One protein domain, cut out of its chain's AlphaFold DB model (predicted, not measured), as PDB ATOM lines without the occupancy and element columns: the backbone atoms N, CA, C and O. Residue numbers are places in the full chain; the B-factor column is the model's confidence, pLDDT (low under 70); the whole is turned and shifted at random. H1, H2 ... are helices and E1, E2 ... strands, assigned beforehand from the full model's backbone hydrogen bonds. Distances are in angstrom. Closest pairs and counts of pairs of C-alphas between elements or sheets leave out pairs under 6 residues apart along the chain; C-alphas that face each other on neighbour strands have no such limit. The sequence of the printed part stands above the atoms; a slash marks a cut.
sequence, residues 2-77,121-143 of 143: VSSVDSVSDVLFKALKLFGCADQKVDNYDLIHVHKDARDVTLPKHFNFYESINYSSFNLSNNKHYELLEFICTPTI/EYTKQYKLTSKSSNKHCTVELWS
ATOM      1  N   VAL A   2      61.247  26.459 -10.148       76.88
ATOM      2  CA  VAL A   2      60.098  26.969  -9.381       76.88
ATOM      3  C   VAL A   2      59.232  25.774  -8.959       76.88
ATOM      4  O   VAL A   2      59.014  24.857  -9.748       76.88
ATOM      5  N   SER A   3      58.824  25.746  -7.693       80.38
ATOM      6  CA  SER A   3      58.060  24.687  -7.022       80.38
ATOM      7  C   SER A   3      56.602  25.095  -6.866       80.38
ATOM      8  O   SER A   3      56.358  26.282  -6.691       80.38
ATOM      9  N   SER A   4      55.663  24.133  -6.863       77.31
ATOM     10  CA  SER A   4      54.197  24.318  -6.713       77.31
ATOM     11  C   SER A   4      53.785  25.227  -5.545       77.31
ATOM     12  O   SER A   4      52.763  25.905  -5.608       77.31
ATOM     13  N   VAL A   5      54.596  25.258  -4.490       83.31
ATOM     14  CA  VAL A   5      54.339  26.009  -3.254       83.31
ATOM     15  C   VAL A   5      55.058  27.358  -3.183       83.31
ATOM     16  O   VAL A   5      54.868  28.076  -2.206       83.31
ATOM     17  N   ASP A   6      55.878  27.705  -4.178       85.69
ATOM     18  CA  ASP A   6      56.616  28.968  -4.177       85.69
ATOM     19  C   ASP A   6      55.656  30.165  -4.234       85.69
ATOM     20  O   ASP A   6      54.737  30.230  -5.060       85.69
ATOM     21  N   SER A   7      55.919  31.152  -3.384       91.56
ATOM     22  CA  SER A   7      55.338  32.483  -3.516       91.56
ATOM     23  C   SER A   7      56.003  33.267  -4.652       91.56
ATOM     24  O   SER A   7      57.089  32.924  -5.128       91.56
ATOM     25  N   VAL A   8      55.382  34.370  -5.068       89.94
ATOM     26  CA  VAL A   8      55.989  35.317  -6.017       89.94
ATOM     27  C   VAL A   8      57.345  35.824  -5.503       89.94
ATOM     28  O   VAL A   8      58.296  35.898  -6.282       89.94
ATOM     29  N   SER A   9      57.477  36.099  -4.201       91.81
ATOM     30  CA  SER A   9      58.758  36.482  -3.588       91.81
ATOM     31  C   SER A   9      59.833  35.398  -3.704       91.81
ATOM     32  O   SER A   9      60.990  35.721  -3.971       91.81
ATOM     33  N   ASP A  10      59.476  34.120  -3.559       91.12
ATOM     34  CA  ASP A  10      60.433  33.014  -3.708       91.12
ATOM     35  C   ASP A  10      60.950  32.916  -5.146       91.12
ATOM     36  O   ASP A  10      62.144  32.703  -5.379       91.12
ATOM     37  N   VAL A  11      60.063  33.104  -6.128       88.75
ATOM     38  CA  VAL A  11      60.430  33.132  -7.551       88.75
ATOM     39  C   VAL A  11      61.310  34.333  -7.867       88.75
ATOM     40  O   VAL A  11      62.329  34.183  -8.541       88.75
ATOM     41  N   LEU A  12      60.965  35.502  -7.332       89.88
ATOM     42  CA  LEU A  12      61.739  36.725  -7.491       89.88
ATOM     43  C   LEU A  12      63.141  36.591  -6.878       89.88
ATOM     44  O   LEU A  12      64.126  36.920  -7.533       89.88
ATOM     45  N   PHE A  13      63.264  36.019  -5.679       89.75
ATOM     46  CA  PHE A  13      64.558  35.716  -5.059       89.75
ATOM     47  C   PHE A  13      65.411  34.790  -5.936       89.75
ATOM     48  O   PHE A  13      66.595  35.046  -6.174       89.75
ATOM     49  N   LYS A  14      64.805  33.722  -6.469       88.94
ATOM     50  CA  LYS A  14      65.481  32.792  -7.385       88.94
ATOM     51  C   LYS A  14      65.919  33.499  -8.671       88.94
ATOM     52  O   LYS A  14      67.023  33.228  -9.139       88.94
ATOM     53  N   ALA A  15      65.113  34.415  -9.205       86.44
ATOM     54  CA  ALA A  15      65.448  35.218 -10.382       86.44
ATOM     55  C   ALA A  15      66.628  36.154 -10.130       86.44
ATOM     56  O   ALA A  15      67.607  36.117 -10.871       86.44
ATOM     57  N   LEU A  16      66.592  36.914  -9.034       86.06
ATOM     58  CA  LEU A  16      67.690  37.794  -8.639       86.06
ATOM     59  C   LEU A  16      68.994  37.012  -8.465       86.06
ATOM     60  O   LEU A  16      70.040  37.444  -8.951       86.06
ATOM     61  N   LYS A  17      68.939  35.818  -7.864       86.50
ATOM     62  CA  LYS A  17      70.102  34.929  -7.762       86.50
ATOM     63  C   LYS A  17      70.628  34.492  -9.133       86.50
ATOM     64  O   LYS A  17      71.841  34.477  -9.322       86.50
ATOM     65  N   LEU A  18      69.752  34.159 -10.086       82.94
ATOM     66  CA  LEU A  18      70.165  33.818 -11.456       82.94
ATOM     67  C   LEU A  18      70.844  34.986 -12.180       82.94
ATOM     68  O   LEU A  18      71.723  34.748 -13.001       82.94
ATOM     69  N   PHE A  19      70.472  36.227 -11.870       80.81
ATOM     70  CA  PHE A  19      71.077  37.427 -12.455       80.81
ATOM     71  C   PHE A  19      72.361  37.889 -11.752       80.81
ATOM     72  O   PHE A  19      72.930  38.908 -12.134       80.81
ATOM     73  N   GLY A  20      72.826  37.172 -10.723       80.69
ATOM     74  CA  GLY A  20      73.978  37.592  -9.920       80.69
ATOM     75  C   GLY A  20      73.668  38.725  -8.932       80.69
ATOM     76  O   GLY A  20      74.582  39.359  -8.422       80.69
ATOM     77  N   CYS A  21      72.391  38.973  -8.632       80.50
ATOM     78  CA  CYS A  21      71.913  39.997  -7.698       80.50
ATOM     79  C   CYS A  21      71.438  39.393  -6.364       80.50
ATOM     80  O   CYS A  21      70.474  39.874  -5.776       80.50
ATOM     81  N   ALA A  22      72.085  38.324  -5.889       77.31
ATOM     82  CA  ALA A  22      71.641  37.577  -4.707       77.31
ATOM     83  C   ALA A  22      71.638  38.400  -3.402       77.31
ATOM     84  O   ALA A  22      70.868  38.089  -2.498       77.31
ATOM     85  N   ASP A  23      72.461  39.450  -3.323       78.38
ATOM     86  CA  ASP A  23      72.580  40.319  -2.142       78.38
ATOM     87  C   ASP A  23      71.491  41.409  -2.073       78.38
ATOM     88  O   ASP A  23      71.411  42.167  -1.105       78.38
ATOM     89  N   GLN A  24      70.646  41.515  -3.103       81.88
ATOM     90  CA  GLN A  24      69.568  42.499  -3.156       81.88
ATOM     91  C   GLN A  24      68.359  42.063  -2.322       81.88
ATOM     92  O   GLN A  24      67.978  40.892  -2.294       81.88
ATOM     93  N   LYS A  25      67.698  43.030  -1.676       86.19
ATOM     94  CA  LYS A  25      66.447  42.777  -0.951       86.19
ATOM     95  C   LYS A  25      65.308  42.540  -1.938       86.19
ATOM     96  O   LYS A  25      65.000  43.420  -2.736       86.19
ATOM     97  N   VAL A  26      64.649  41.389  -1.824       86.44
ATOM     98  CA  VAL A  26      63.508  40.986  -2.670       86.44
ATOM     99  C   VAL A  26      62.383  42.027  -2.649       86.44
ATOM    100  O   VAL A  26      61.788  42.298  -3.685       86.44
ATOM    101  N   ASP A  27      62.140  42.672  -1.505       87.06
ATOM    102  CA  ASP A  27      61.092  43.693  -1.358       87.06
ATOM    103  C   ASP A  27      61.299  44.918  -2.262       87.06
ATOM    104  O   ASP A  27      60.327  45.559  -2.673       87.06
ATOM    105  N   ASN A  28      62.550  45.199  -2.636       89.06
ATOM    106  CA  ASN A  28      62.913  46.308  -3.515       89.06
ATOM    107  C   ASN A  28      62.701  45.989  -4.995       89.06
ATOM    108  O   ASN A  28      63.054  46.816  -5.829       89.06
ATOM    109  N   TYR A  29      62.190  44.807  -5.330       89.56
ATOM    110  CA  TYR A  29      61.923  44.404  -6.699       89.56
ATOM    111  C   TYR A  29      60.484  43.942  -6.852       89.56
ATOM    112  O   TYR A  29      59.895  43.387  -5.932       89.56
ATOM    113  N   ASP A  30      59.947  44.113  -8.047       89.75
ATOM    114  CA  ASP A  30      58.667  43.578  -8.463       89.75
ATOM    115  C   ASP A  30      58.873  42.554  -9.578       89.75
ATOM    116  O   ASP A  30      59.782  42.672 -10.409       89.75
ATOM    117  N   LEU A  31      58.012  41.534  -9.579       90.00
ATOM    118  CA  LEU A  31      57.931  40.548 -10.647       90.00
ATOM    119  C   LEU A  31      56.746  40.901 -11.541       90.00
ATOM    120  O   LEU A  31      55.596  40.870 -11.101       90.00
ATOM    121  N   ILE A  32      57.035  41.248 -12.789       88.88
ATOM    122  CA  ILE A  32      56.037  41.656 -13.776       88.88
ATOM    123  C   ILE A  32      55.880  40.538 -14.796       88.88
ATOM    124  O   ILE A  32      56.866  40.123 -15.398       88.88
ATOM    125  N   HIS A  33      54.655  40.065 -15.000       87.62
ATOM    126  CA  HIS A  33      54.314  39.165 -16.096       87.62
ATOM    127  C   HIS A  33      54.069  39.970 -17.374       87.62
ATOM    128  O   HIS A  33      53.214  40.861 -17.382       87.62
ATOM    129  N   VAL A  34      54.808  39.649 -18.436       83.25
ATOM    130  CA  VAL A  34      54.718  40.330 -19.732       83.25
ATOM    131  C   VAL A  34      53.722  39.599 -20.618       83.25
ATOM    132  O   VAL A  34      53.918  38.432 -20.965       83.25
ATOM    133  N   HIS A  35      52.659  40.292 -21.020       78.00
ATOM    134  CA  HIS A  35      51.661  39.746 -21.933       78.00
ATOM    135  C   HIS A  35      51.855  40.308 -23.341       78.00
ATOM    136  O   HIS A  35      52.000  41.509 -23.532       78.00
ATOM    137  N   LYS A  36      51.795  39.440 -24.356       72.81
ATOM    138  CA  LYS A  36      51.908  39.872 -25.757       72.81
ATOM    139  C   LYS A  36      50.717  40.722 -26.213       72.81
ATOM    140  O   LYS A  36      50.901  41.698 -26.932       72.81
ATOM    141  N   ASP A  37      49.516  40.346 -25.776       75.75
ATOM    142  CA  ASP A  37      48.246  40.919 -26.246       75.75
ATOM    143  C   ASP A  37      47.456  41.623 -25.126       75.75
ATOM    144  O   ASP A  37      46.295  41.996 -25.302       75.75
ATOM    145  N   ALA A  38      48.064  41.797 -23.950       77.25
ATOM    146  CA  ALA A  38      47.448  42.446 -22.799       77.25
ATOM    147  C   ALA A  38      48.457  43.344 -22.078       77.25
ATOM    148  O   ALA A  38      49.631  43.393 -22.426       77.25
ATOM    149  N   ARG A  39      47.978  44.084 -21.077       81.56
ATOM    150  CA  ARG A  39      48.862  44.884 -20.229       81.56
ATOM    151  C   ARG A  39      49.718  43.978 -19.356       81.56
ATOM    152  O   ARG A  39      49.247  42.942 -18.890       81.56
ATOM    153  N   ASP A  40      50.928  44.441 -19.090       85.94
ATOM    154  CA  ASP A  40      51.816  43.838 -18.109       85.94
ATOM    155  C   ASP A  40      51.178  43.855 -16.716       85.94
ATOM    156  O   ASP A  40      50.505  44.819 -16.329       85.94
ATOM    157  N   VAL A  41      51.385  42.776 -15.965       87.06
ATOM    158  CA  VAL A  41      50.770  42.582 -14.648       87.06
ATOM    159  C   VAL A  41      51.848  42.412 -13.592       87.06
ATOM    160  O   VAL A  41      52.609  41.446 -13.617       87.06
ATOM    161  N   THR A  42      51.881  43.323 -12.624       89.94
ATOM    162  CA  THR A  42      52.700  43.173 -11.418       89.94
ATOM    163  C   THR A  42      52.091  42.115 -10.504       89.94
ATOM    164  O   THR A  42      50.931  42.230 -10.101       89.94
ATOM    165  N   LEU A  43      52.866  41.088 -10.162       90.00
ATOM    166  CA  LEU A  43      52.392  39.987  -9.329       90.00
ATOM    167  C   LEU A  43      52.509  40.317  -7.826       90.00
ATOM    168  O   LEU A  43      53.552  40.812  -7.389       90.00
ATOM    169  N   PRO A  44      51.489  40.015  -6.999       90.00
ATOM    170  CA  PRO A  44      51.560  40.243  -5.557       90.00
ATOM    171  C   PRO A  44      52.568  39.311  -4.868       90.00
ATOM    172  O   PRO A  44      52.421  38.093  -4.891       90.00
ATOM    173  N   LYS A  45      53.553  39.886  -4.173       90.50
ATOM    174  CA  LYS A  45      54.686  39.187  -3.526       90.50
ATOM    175  C   LYS A  45      54.309  37.980  -2.652       90.50
ATOM    176  O   LYS A  45      54.963  36.942  -2.713       90.50
ATOM    177  N   HIS A  46      53.249  38.106  -1.857       91.50
ATOM    178  CA  HIS A  46      52.833  37.075  -0.895       91.50
ATOM    179  C   HIS A  46      51.935  35.985  -1.488       91.50
ATOM    180  O   HIS A  46      51.612  35.023  -0.795       91.50
ATOM    181  N   PHE A  47      51.491  36.142  -2.734       88.75
ATOM    182  CA  PHE A  47      50.600  35.177  -3.360       88.75
ATOM    183  C   PHE A  47      51.402  33.996  -3.896       88.75
ATOM    184  O   PHE A  47      52.587  34.119  -4.223       88.75
ATOM    185  N   ASN A  48      50.746  32.841  -3.999       89.69
ATOM    186  CA  ASN A  48      51.319  31.702  -4.695       89.69
ATOM    187  C   ASN A  48      51.593  32.088  -6.155       89.69
ATOM    188  O   ASN A  48      50.754  32.713  -6.813       89.69
ATOM    189  N   PHE A  49      52.768  31.724  -6.666       86.94
ATOM    190  CA  PHE A  49      53.174  32.111  -8.012       86.94
ATOM    191  C   PHE A  49      52.229  31.553  -9.089       86.94
ATOM    192  O   PHE A  49      51.864  32.283 -10.008       86.94
ATOM    193  N   TYR A  50      51.767  30.305  -8.956       80.50
ATOM    194  CA  TYR A  50      50.864  29.697  -9.942       80.50
ATOM    195  C   TYR A  50      49.456  30.252  -9.902       80.50
ATOM    196  O   TYR A  50      48.821  30.340 -10.943       80.50
ATOM    197  N   GLU A  51      48.969  30.623  -8.724       82.12
ATOM    198  CA  GLU A  51      47.667  31.280  -8.607       82.12
ATOM    199  C   GLU A  51      47.707  32.705  -9.173       82.12
ATOM    200  O   GLU A  51      46.711  33.193  -9.703       82.12
ATOM    201  N   SER A  52      48.866  33.367  -9.085       83.00
ATOM    202  CA  SER A  52      49.050  34.753  -9.533       83.00
ATOM    203  C   SER A  52      49.104  34.889 -11.052       83.00
ATOM    204  O   SER A  52      48.710  35.914 -11.605       83.00
ATOM    205  N   ILE A  53      49.596  33.865 -11.741       78.88
ATOM    206  CA  ILE A  53      49.633  33.833 -13.200       78.88
ATOM    207  C   ILE A  53      48.341  33.169 -13.678       78.88
ATOM    208  O   ILE A  53      48.115  31.979 -13.486       78.88
ATOM    209  N   ASN A  54      47.433  33.978 -14.227       66.69
ATOM    210  CA  ASN A  54      46.093  33.544 -14.612       66.69
ATOM    211  C   ASN A  54      46.158  32.488 -15.729       66.69
ATOM    212  O   ASN A  54      46.132  32.816 -16.915       66.69
ATOM    213  N   TYR A  55      46.225  31.212 -15.340       61.25
ATOM    214  CA  TYR A  55      46.312  30.102 -16.282       61.25
ATOM    215  C   TYR A  55      45.015  29.868 -17.073       61.25
ATOM    216  O   TYR A  55      45.025  29.120 -18.048       61.25
ATOM    217  N   SER A  56      43.904  30.501 -16.679       47.81
ATOM    218  CA  SER A  56      42.570  30.281 -17.259       47.81
ATOM    219  C   SER A  56      42.483  30.621 -18.748       47.81
ATOM    220  O   SER A  56      41.592  30.132 -19.435       47.81
ATOM    221  N   SER A  57      43.390  31.459 -19.254       45.53
ATOM    222  CA  SER A  57      43.430  31.857 -20.667       45.53
ATOM    223  C   SER A  57      44.196  30.869 -21.548       45.53
ATOM    224  O   SER A  57      44.081  30.931 -22.773       45.53
ATOM    225  N   PHE A  58      44.957  29.947 -20.954       52.06
ATOM    226  CA  PHE A  58      45.646  28.910 -21.703       52.06
ATOM    227  C   PHE A  58      44.650  27.797 -21.974       52.06
ATOM    228  O   PHE A  58      44.565  26.798 -21.258       52.06
ATOM    229  N   ASN A  59      43.882  27.976 -23.048       43.41
ATOM    230  CA  ASN A  59      43.373  26.841 -23.792       43.41
ATOM    231  C   ASN A  59      44.593  26.018 -24.215       43.41
ATOM    232  O   ASN A  59      45.119  26.182 -25.317       43.41
ATOM    233  N   LEU A  60      45.025  25.110 -23.337       46.00
ATOM    234  CA  LEU A  60      45.798  23.928 -23.675       46.00
ATOM    235  C   LEU A  60      44.898  23.062 -24.566       46.00
ATOM    236  O   LEU A  60      44.468  21.972 -24.205       46.00
ATOM    237  N   SER A  61      44.592  23.567 -25.768       41.00
ATOM    238  CA  SER A  61      44.393  22.697 -26.914       41.00
ATOM    239  C   SER A  61      45.581  21.739 -26.909       41.00
ATOM    240  O   SER A  61      46.676  22.163 -26.548       41.00
ATOM    241  N   ASN A  62      45.336  20.469 -27.231       44.62
ATOM    242  CA  ASN A  62      46.217  19.285 -27.171       44.62
ATOM    243  C   ASN A  62      47.580  19.380 -27.907       44.62
ATOM    244  O   ASN A  62      48.157  18.392 -28.357       44.62
ATOM    245  N   ASN A  63      48.101  20.578 -28.060       41.88
ATOM    246  CA  ASN A  63      49.324  20.956 -28.692       41.88
ATOM    247  C   ASN A  63      50.432  20.939 -27.645       41.88
ATOM    248  O   ASN A  63      50.377  21.631 -26.633       41.88
ATOM    249  N   LYS A  64      51.469  20.155 -27.938       48.91
ATOM    250  CA  LYS A  64      52.751  20.057 -27.221       48.91
ATOM    251  C   LYS A  64      53.564  21.363 -27.294       48.91
ATOM    252  O   LYS A  64      54.783  21.335 -27.437       48.91
ATOM    253  N   HIS A  65      52.892  22.506 -27.316       46.44
ATOM    254  CA  HIS A  65      53.508  23.810 -27.407       46.44
ATOM    255  C   HIS A  65      53.841  24.268 -25.992       46.44
ATOM    256  O   HIS A  65      52.968  24.618 -25.204       46.44
ATOM    257  N   TYR A  66      55.132  24.201 -25.682       56.44
ATOM    258  CA  TYR A  66      55.732  24.819 -24.512       56.44
ATOM    259  C   TYR A  66      55.403  26.308 -24.534       56.44
ATOM    260  O   TYR A  66      55.831  27.027 -25.439       56.44
ATOM    261  N   GLU A  67      54.627  26.769 -23.562       61.00
ATOM    262  CA  GLU A  67      54.341  28.188 -23.443       61.00
ATOM    263  C   GLU A  67      55.396  28.834 -22.553       61.00
ATOM    264  O   GLU A  67      55.548  28.501 -21.374       61.00
ATOM    265  N   LEU A  68      56.193  29.704 -23.169       71.19
ATOM    266  CA  LEU A  68      57.234  30.467 -22.503       71.19
ATOM    267  C   LEU A  68      56.589  31.700 -21.878       71.19
ATOM    268  O   LEU A  68      56.223  32.631 -22.594       71.19
ATOM    269  N   LEU A  69      56.472  31.714 -20.553       80.19
ATOM    270  CA  LEU A  69      56.012  32.895 -19.835       80.19
ATOM    271  C   LEU A  69      57.205  33.817 -19.588       80.19
ATOM    272  O   LEU A  69      58.224  33.401 -19.025       80.19
ATOM    273  N   GLU A  70      57.098  35.064 -20.038       84.06
ATOM    274  CA  GLU A  70      58.148  36.063 -19.865       84.06
ATOM    275  C   GLU A  70      57.853  36.954 -18.662       84.06
ATOM    276  O   GLU A  70      56.744  37.463 -18.491       84.06
ATOM    277  N   PHE A  71      58.871  37.141 -17.829       86.50
ATOM    278  CA  PHE A  71      58.807  37.974 -16.644       86.50
ATOM    279  C   PHE A  71      59.955  38.974 -16.616       86.50
ATOM    280  O   PHE A  71      61.078  38.706 -17.053       86.50
ATOM    281  N   ILE A  72      59.672  40.134 -16.042       85.69
ATOM    282  CA  ILE A  72      60.662  41.173 -15.794       85.69
ATOM    283  C   ILE A  72      60.805  41.341 -14.286       85.69
ATOM    284  O   ILE A  72      59.820  41.534 -13.573       85.69
ATOM    285  N   CYS A  73      62.046  41.290 -13.809       86.69
ATOM    286  CA  CYS A  73      62.409  41.721 -12.467       86.69
ATOM    287  C   CYS A  73      62.846  43.182 -12.543       86.69
ATOM    288  O   CYS A  73      63.904  43.500 -13.095       86.69
ATOM    289  N   THR A  74      62.036  44.078 -11.991       85.25
ATOM    290  CA  THR A  74      62.329  45.515 -11.967       85.25
ATOM    291  C   THR A  74      62.425  46.006 -10.532       85.25
ATOM    292  O   THR A  74      61.700  45.487  -9.690       85.25
ATOM    293  N   PRO A  75      63.278  46.993 -10.213       84.62
ATOM    294  CA  PRO A  75      63.184  47.682  -8.937       84.62
ATOM    295  C   PRO A  75      61.770  48.235  -8.718       84.62
ATOM    296  O   PRO A  75      61.182  48.807  -9.642       84.62
ATOM    297  N   THR A  76      61.244  48.068  -7.508       83.19
ATOM    298  CA  THR A  76      59.978  48.644  -7.058       83.19
ATOM    299  C   THR A  76      60.090  50.161  -7.149       83.19
ATOM    300  O   THR A  76      60.953  50.769  -6.512       83.19
ATOM    301  N   ILE A  77      59.210  50.798  -7.918       74.38
ATOM    302  CA  ILE A  77      59.111  52.258  -7.926       74.38
ATOM    303  C   ILE A  77      58.155  52.643  -6.801       74.38
ATOM    304  O   ILE A  77      56.935  52.625  -6.966       74.38
ATOM    305  N   GLU A 121      47.862  17.179  -8.691       43.16
ATOM    306  CA  GLU A 121      49.309  17.191  -8.888       43.16
ATOM    307  C   GLU A 121      49.598  17.631 -10.323       43.16
ATOM    308  O   GLU A 121      49.716  16.833 -11.248       43.16
ATOM    309  N   TYR A 122      49.714  18.933 -10.524       44.94
ATOM    310  CA  TYR A 122      50.443  19.458 -11.652       44.94
ATOM    311  C   TYR A 122      51.892  19.539 -11.200       44.94
ATOM    312  O   TYR A 122      52.367  20.594 -10.781       44.94
ATOM    313  N   THR A 123      52.602  18.411 -11.284       42.38
ATOM    314  CA  THR A 123      54.074  18.341 -11.218       42.38
ATOM    315  C   THR A 123      54.656  18.970 -12.485       42.38
ATOM    316  O   THR A 123      55.416  18.369 -13.232       42.38
ATOM    317  N   LYS A 124      54.235  20.198 -12.765       52.38
ATOM    318  CA  LYS A 124      54.767  21.043 -13.808       52.38
ATOM    319  C   LYS A 124      56.110  21.530 -13.282       52.38
ATOM    320  O   LYS A 124      56.165  22.221 -12.265       52.38
ATOM    321  N   GLN A 125      57.201  21.081 -13.891       53.56
ATOM    322  CA  GLN A 125      58.527  21.552 -13.513       53.56
ATOM    323  C   GLN A 125      58.804  22.838 -14.272       53.56
ATOM    324  O   GLN A 125      58.767  22.873 -15.499       53.56
ATOM    325  N   TYR A 126      59.087  23.903 -13.533       62.62
ATOM    326  CA  TYR A 126      59.348  25.200 -14.128       62.62
ATOM    327  C   TYR A 126      60.826  25.525 -14.018       62.62
ATOM    328  O   TYR A 126      61.413  25.570 -12.922       62.62
ATOM    329  N   LYS A 127      61.442  25.754 -15.174       66.69
ATOM    330  CA  LYS A 127      62.828  26.188 -15.250       66.69
ATOM    331  C   LYS A 127      62.844  27.692 -15.463       66.69
ATOM    332  O   LYS A 127      62.402  28.194 -16.488       66.69
ATOM    333  N   LEU A 128      63.360  28.392 -14.463       69.38
ATOM    334  CA  LEU A 128      63.669  29.804 -14.578       69.38
ATOM    335  C   LEU A 128      64.972  29.927 -15.379       69.38
ATOM    336  O   LEU A 128      66.003  29.386 -14.969       69.38
ATOM    337  N   THR A 129      64.909  30.577 -16.531       69.25
ATOM    338  CA  THR A 129      66.043  30.841 -17.418       69.25
ATOM    339  C   THR A 129      66.231  32.348 -17.560       69.25
ATOM    340  O   THR A 129      65.281  33.124 -17.481       69.25
ATOM    341  N   SER A 130      67.480  32.786 -17.695       62.69
ATOM    342  CA  SER A 130      67.806  34.192 -17.945       62.69
ATOM    343  C   SER A 130      67.826  34.436 -19.454       62.69
ATOM    344  O   SER A 130      68.457  33.663 -20.182       62.69
ATOM    345  N   LYS A 131      67.164  35.493 -19.936       60.25
ATOM    346  CA  LYS A 131      67.424  36.038 -21.282       60.25
ATOM    347  C   LYS A 131      68.611  37.006 -21.202       60.25
ATOM    348  O   LYS A 131      68.967  37.452 -20.123       60.25
ATOM    349  N   SER A 132      69.218  37.361 -22.339       50.12
ATOM    350  CA  SER A 132      70.494  38.114 -22.450       50.12
ATOM    351  C   SER A 132      70.618  39.458 -21.692       50.12
ATOM    352  O   SER A 132      71.678  40.077 -21.718       50.12
ATOM    353  N   SER A 133      69.569  39.915 -21.006       58.91
ATOM    354  CA  SER A 133      69.547  41.108 -20.160       58.91
ATOM    355  C   SER A 133      69.349  40.738 -18.687       58.91
ATOM    356  O   SER A 133      68.441  39.969 -18.374       58.91
ATOM    357  N   ASN A 134      70.084  41.387 -17.778       60.72
ATOM    358  CA  ASN A 134      70.040  41.195 -16.311       60.72
ATOM    359  C   ASN A 134      68.707  41.600 -15.628       60.72
ATOM    360  O   ASN A 134      68.693  41.950 -14.450       60.72
ATOM    361  N   LYS A 135      67.599  41.638 -16.372       61.47
ATOM    362  CA  LYS A 135      66.263  42.043 -15.909       61.47
ATOM    363  C   LYS A 135      65.145  41.120 -16.397       61.47
ATOM    364  O   LYS A 135      64.063  41.157 -15.827       61.47
ATOM    365  N   HIS A 136      65.387  40.315 -17.434       66.81
ATOM    366  CA  HIS A 136      64.369  39.453 -18.037       66.81
ATOM    367  C   HIS A 136      64.639  38.005 -17.653       66.81
ATOM    368  O   HIS A 136      65.692  37.449 -17.980       66.81
ATOM    369  N   CYS A 137      63.674  37.380 -16.987       63.09
ATOM    370  CA  CYS A 137      63.656  35.940 -16.795       63.09
ATOM    371  C   CYS A 137      62.484  35.347 -17.558       63.09
ATOM    372  O   CYS A 137      61.409  35.921 -17.686       63.09
ATOM    373  N   THR A 138      62.701  34.152 -18.066       64.12
ATOM    374  CA  THR A 138      61.648  33.345 -18.647       64.12
ATOM    375  C   THR A 138      61.397  32.162 -17.741       64.12
ATOM    376  O   THR A 138      62.327  31.556 -17.205       64.12
ATOM    377  N   VAL A 139      60.128  31.849 -17.539       63.12
ATOM    378  CA  VAL A 139      59.709  30.635 -16.858       63.12
ATOM    379  C   VAL A 139      59.206  29.687 -17.934       63.12
ATOM    380  O   VAL A 139      58.156  29.900 -18.537       63.12
ATOM    381  N   GLU A 140      59.992  28.647 -18.195       59.59
ATOM    382  CA  GLU A 140      59.613  27.564 -19.098       59.59
ATOM    383  C   GLU A 140      58.782  26.537 -18.342       59.59
ATOM    384  O   GLU A 140      59.243  25.984 -17.338       59.59
ATOM    385  N   LEU A 141      57.583  26.262 -18.847       53.81
ATOM    386  CA  LEU A 141      56.713  25.219 -18.333       53.81
ATOM    387  C   LEU A 141      57.019  23.874 -19.010       53.81
ATOM    388  O   LEU A 141      56.820  23.724 -20.215       53.81
ATOM    389  N   TRP A 142      57.444  22.885 -18.222       43.34
ATOM    390  CA  TRP A 142      57.610  21.498 -18.660       43.34
ATOM    391  C   TRP A 142      56.494  20.641 -18.042       43.34
ATOM    392  O   TRP A 142      56.288  20.678 -16.824       43.34
ATOM    393  N   SER A 143      55.762  19.903 -18.885       43.59
ATOM    394  CA  SER A 143      54.793  18.870 -18.483       43.59
ATOM    395  C   SER A 143      55.353  17.476 -18.707       43.59
ATOM    396  O   SER A 143      56.201  17.320 -19.613       43.59
TER     397      SER A 143
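Overview. This is residues 2 to 77 and 121 to 143 of the 143 residues of an uncharacterized protein of Schistosoma rodhaini (UniProt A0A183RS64). A strongly twisted sheet of four strands curves over H1, the longer helix, which packs on one face of it. The small H2 sits by the first residue of H1, and two long loops, residues 35 to 48 and 53 to 67, run outside the named elements. The printed part has 99 residues, under half of them in named elements, in the order H1, E1, H2, E2, E3, E4; the sheet, E1 E2 E4 E3, is antiparallel and the class is mixed, helices and strands. It is compact, with a radius of gyration of the C-alphas of 13.2 A, and only just rounded, spanning 42 by 28 by 27 A.

Arrangement. Inner strands E2, residues 68 to 75, and E4, residues 136 to 142, are antiparallel, with N 71 and O 137 2.8 A apart. Edge strand E1, residues 29 to 34, pairs with E2 through N 30 and O 74, 2.8 A. Edge strand E3, residues 125 to 130, forms a hairpin with E4, with N 129 and O 138 at 2.8 A. H1, residues 8 to 18, is on the sheet, making two layers, a helix on one face of a sheet; its closest C-alphas to E1 are those of Leu 12 and Leu 31, 6.3 A. H2, residues 49 to 52, is not on the sheet and only just touches H1, with 3 pairs of C-alphas within 8 A, the closest being Val 8 and Phe 49, 4.7 A. Every O i to N i+4 pair of H1 is within hydrogen-bond range; H2 is too short for one.

Along the chain. H1 begins at C-alpha 8 (55.989, 35.317, -6.017) and measures 15.3 A, E1 15.4 A, H2 5.1 A, E2 22.7 A, E3 16.3 A and E4 19.2 A, ending at C-alpha 142 (57.610, 21.498, -18.660).

Size, cuts and confidence. The C-alphas of Asp 23 and Asn 62, the two farthest apart, are 42.0 A apart. Residues 78 to 120 are not printed, a gap of 36.4 A between C-alphas 77 and 121. The links E1 to H2 and H2 to E2 are long. Residues 54 to 67 and 121 to 143 have pLDDT under 70.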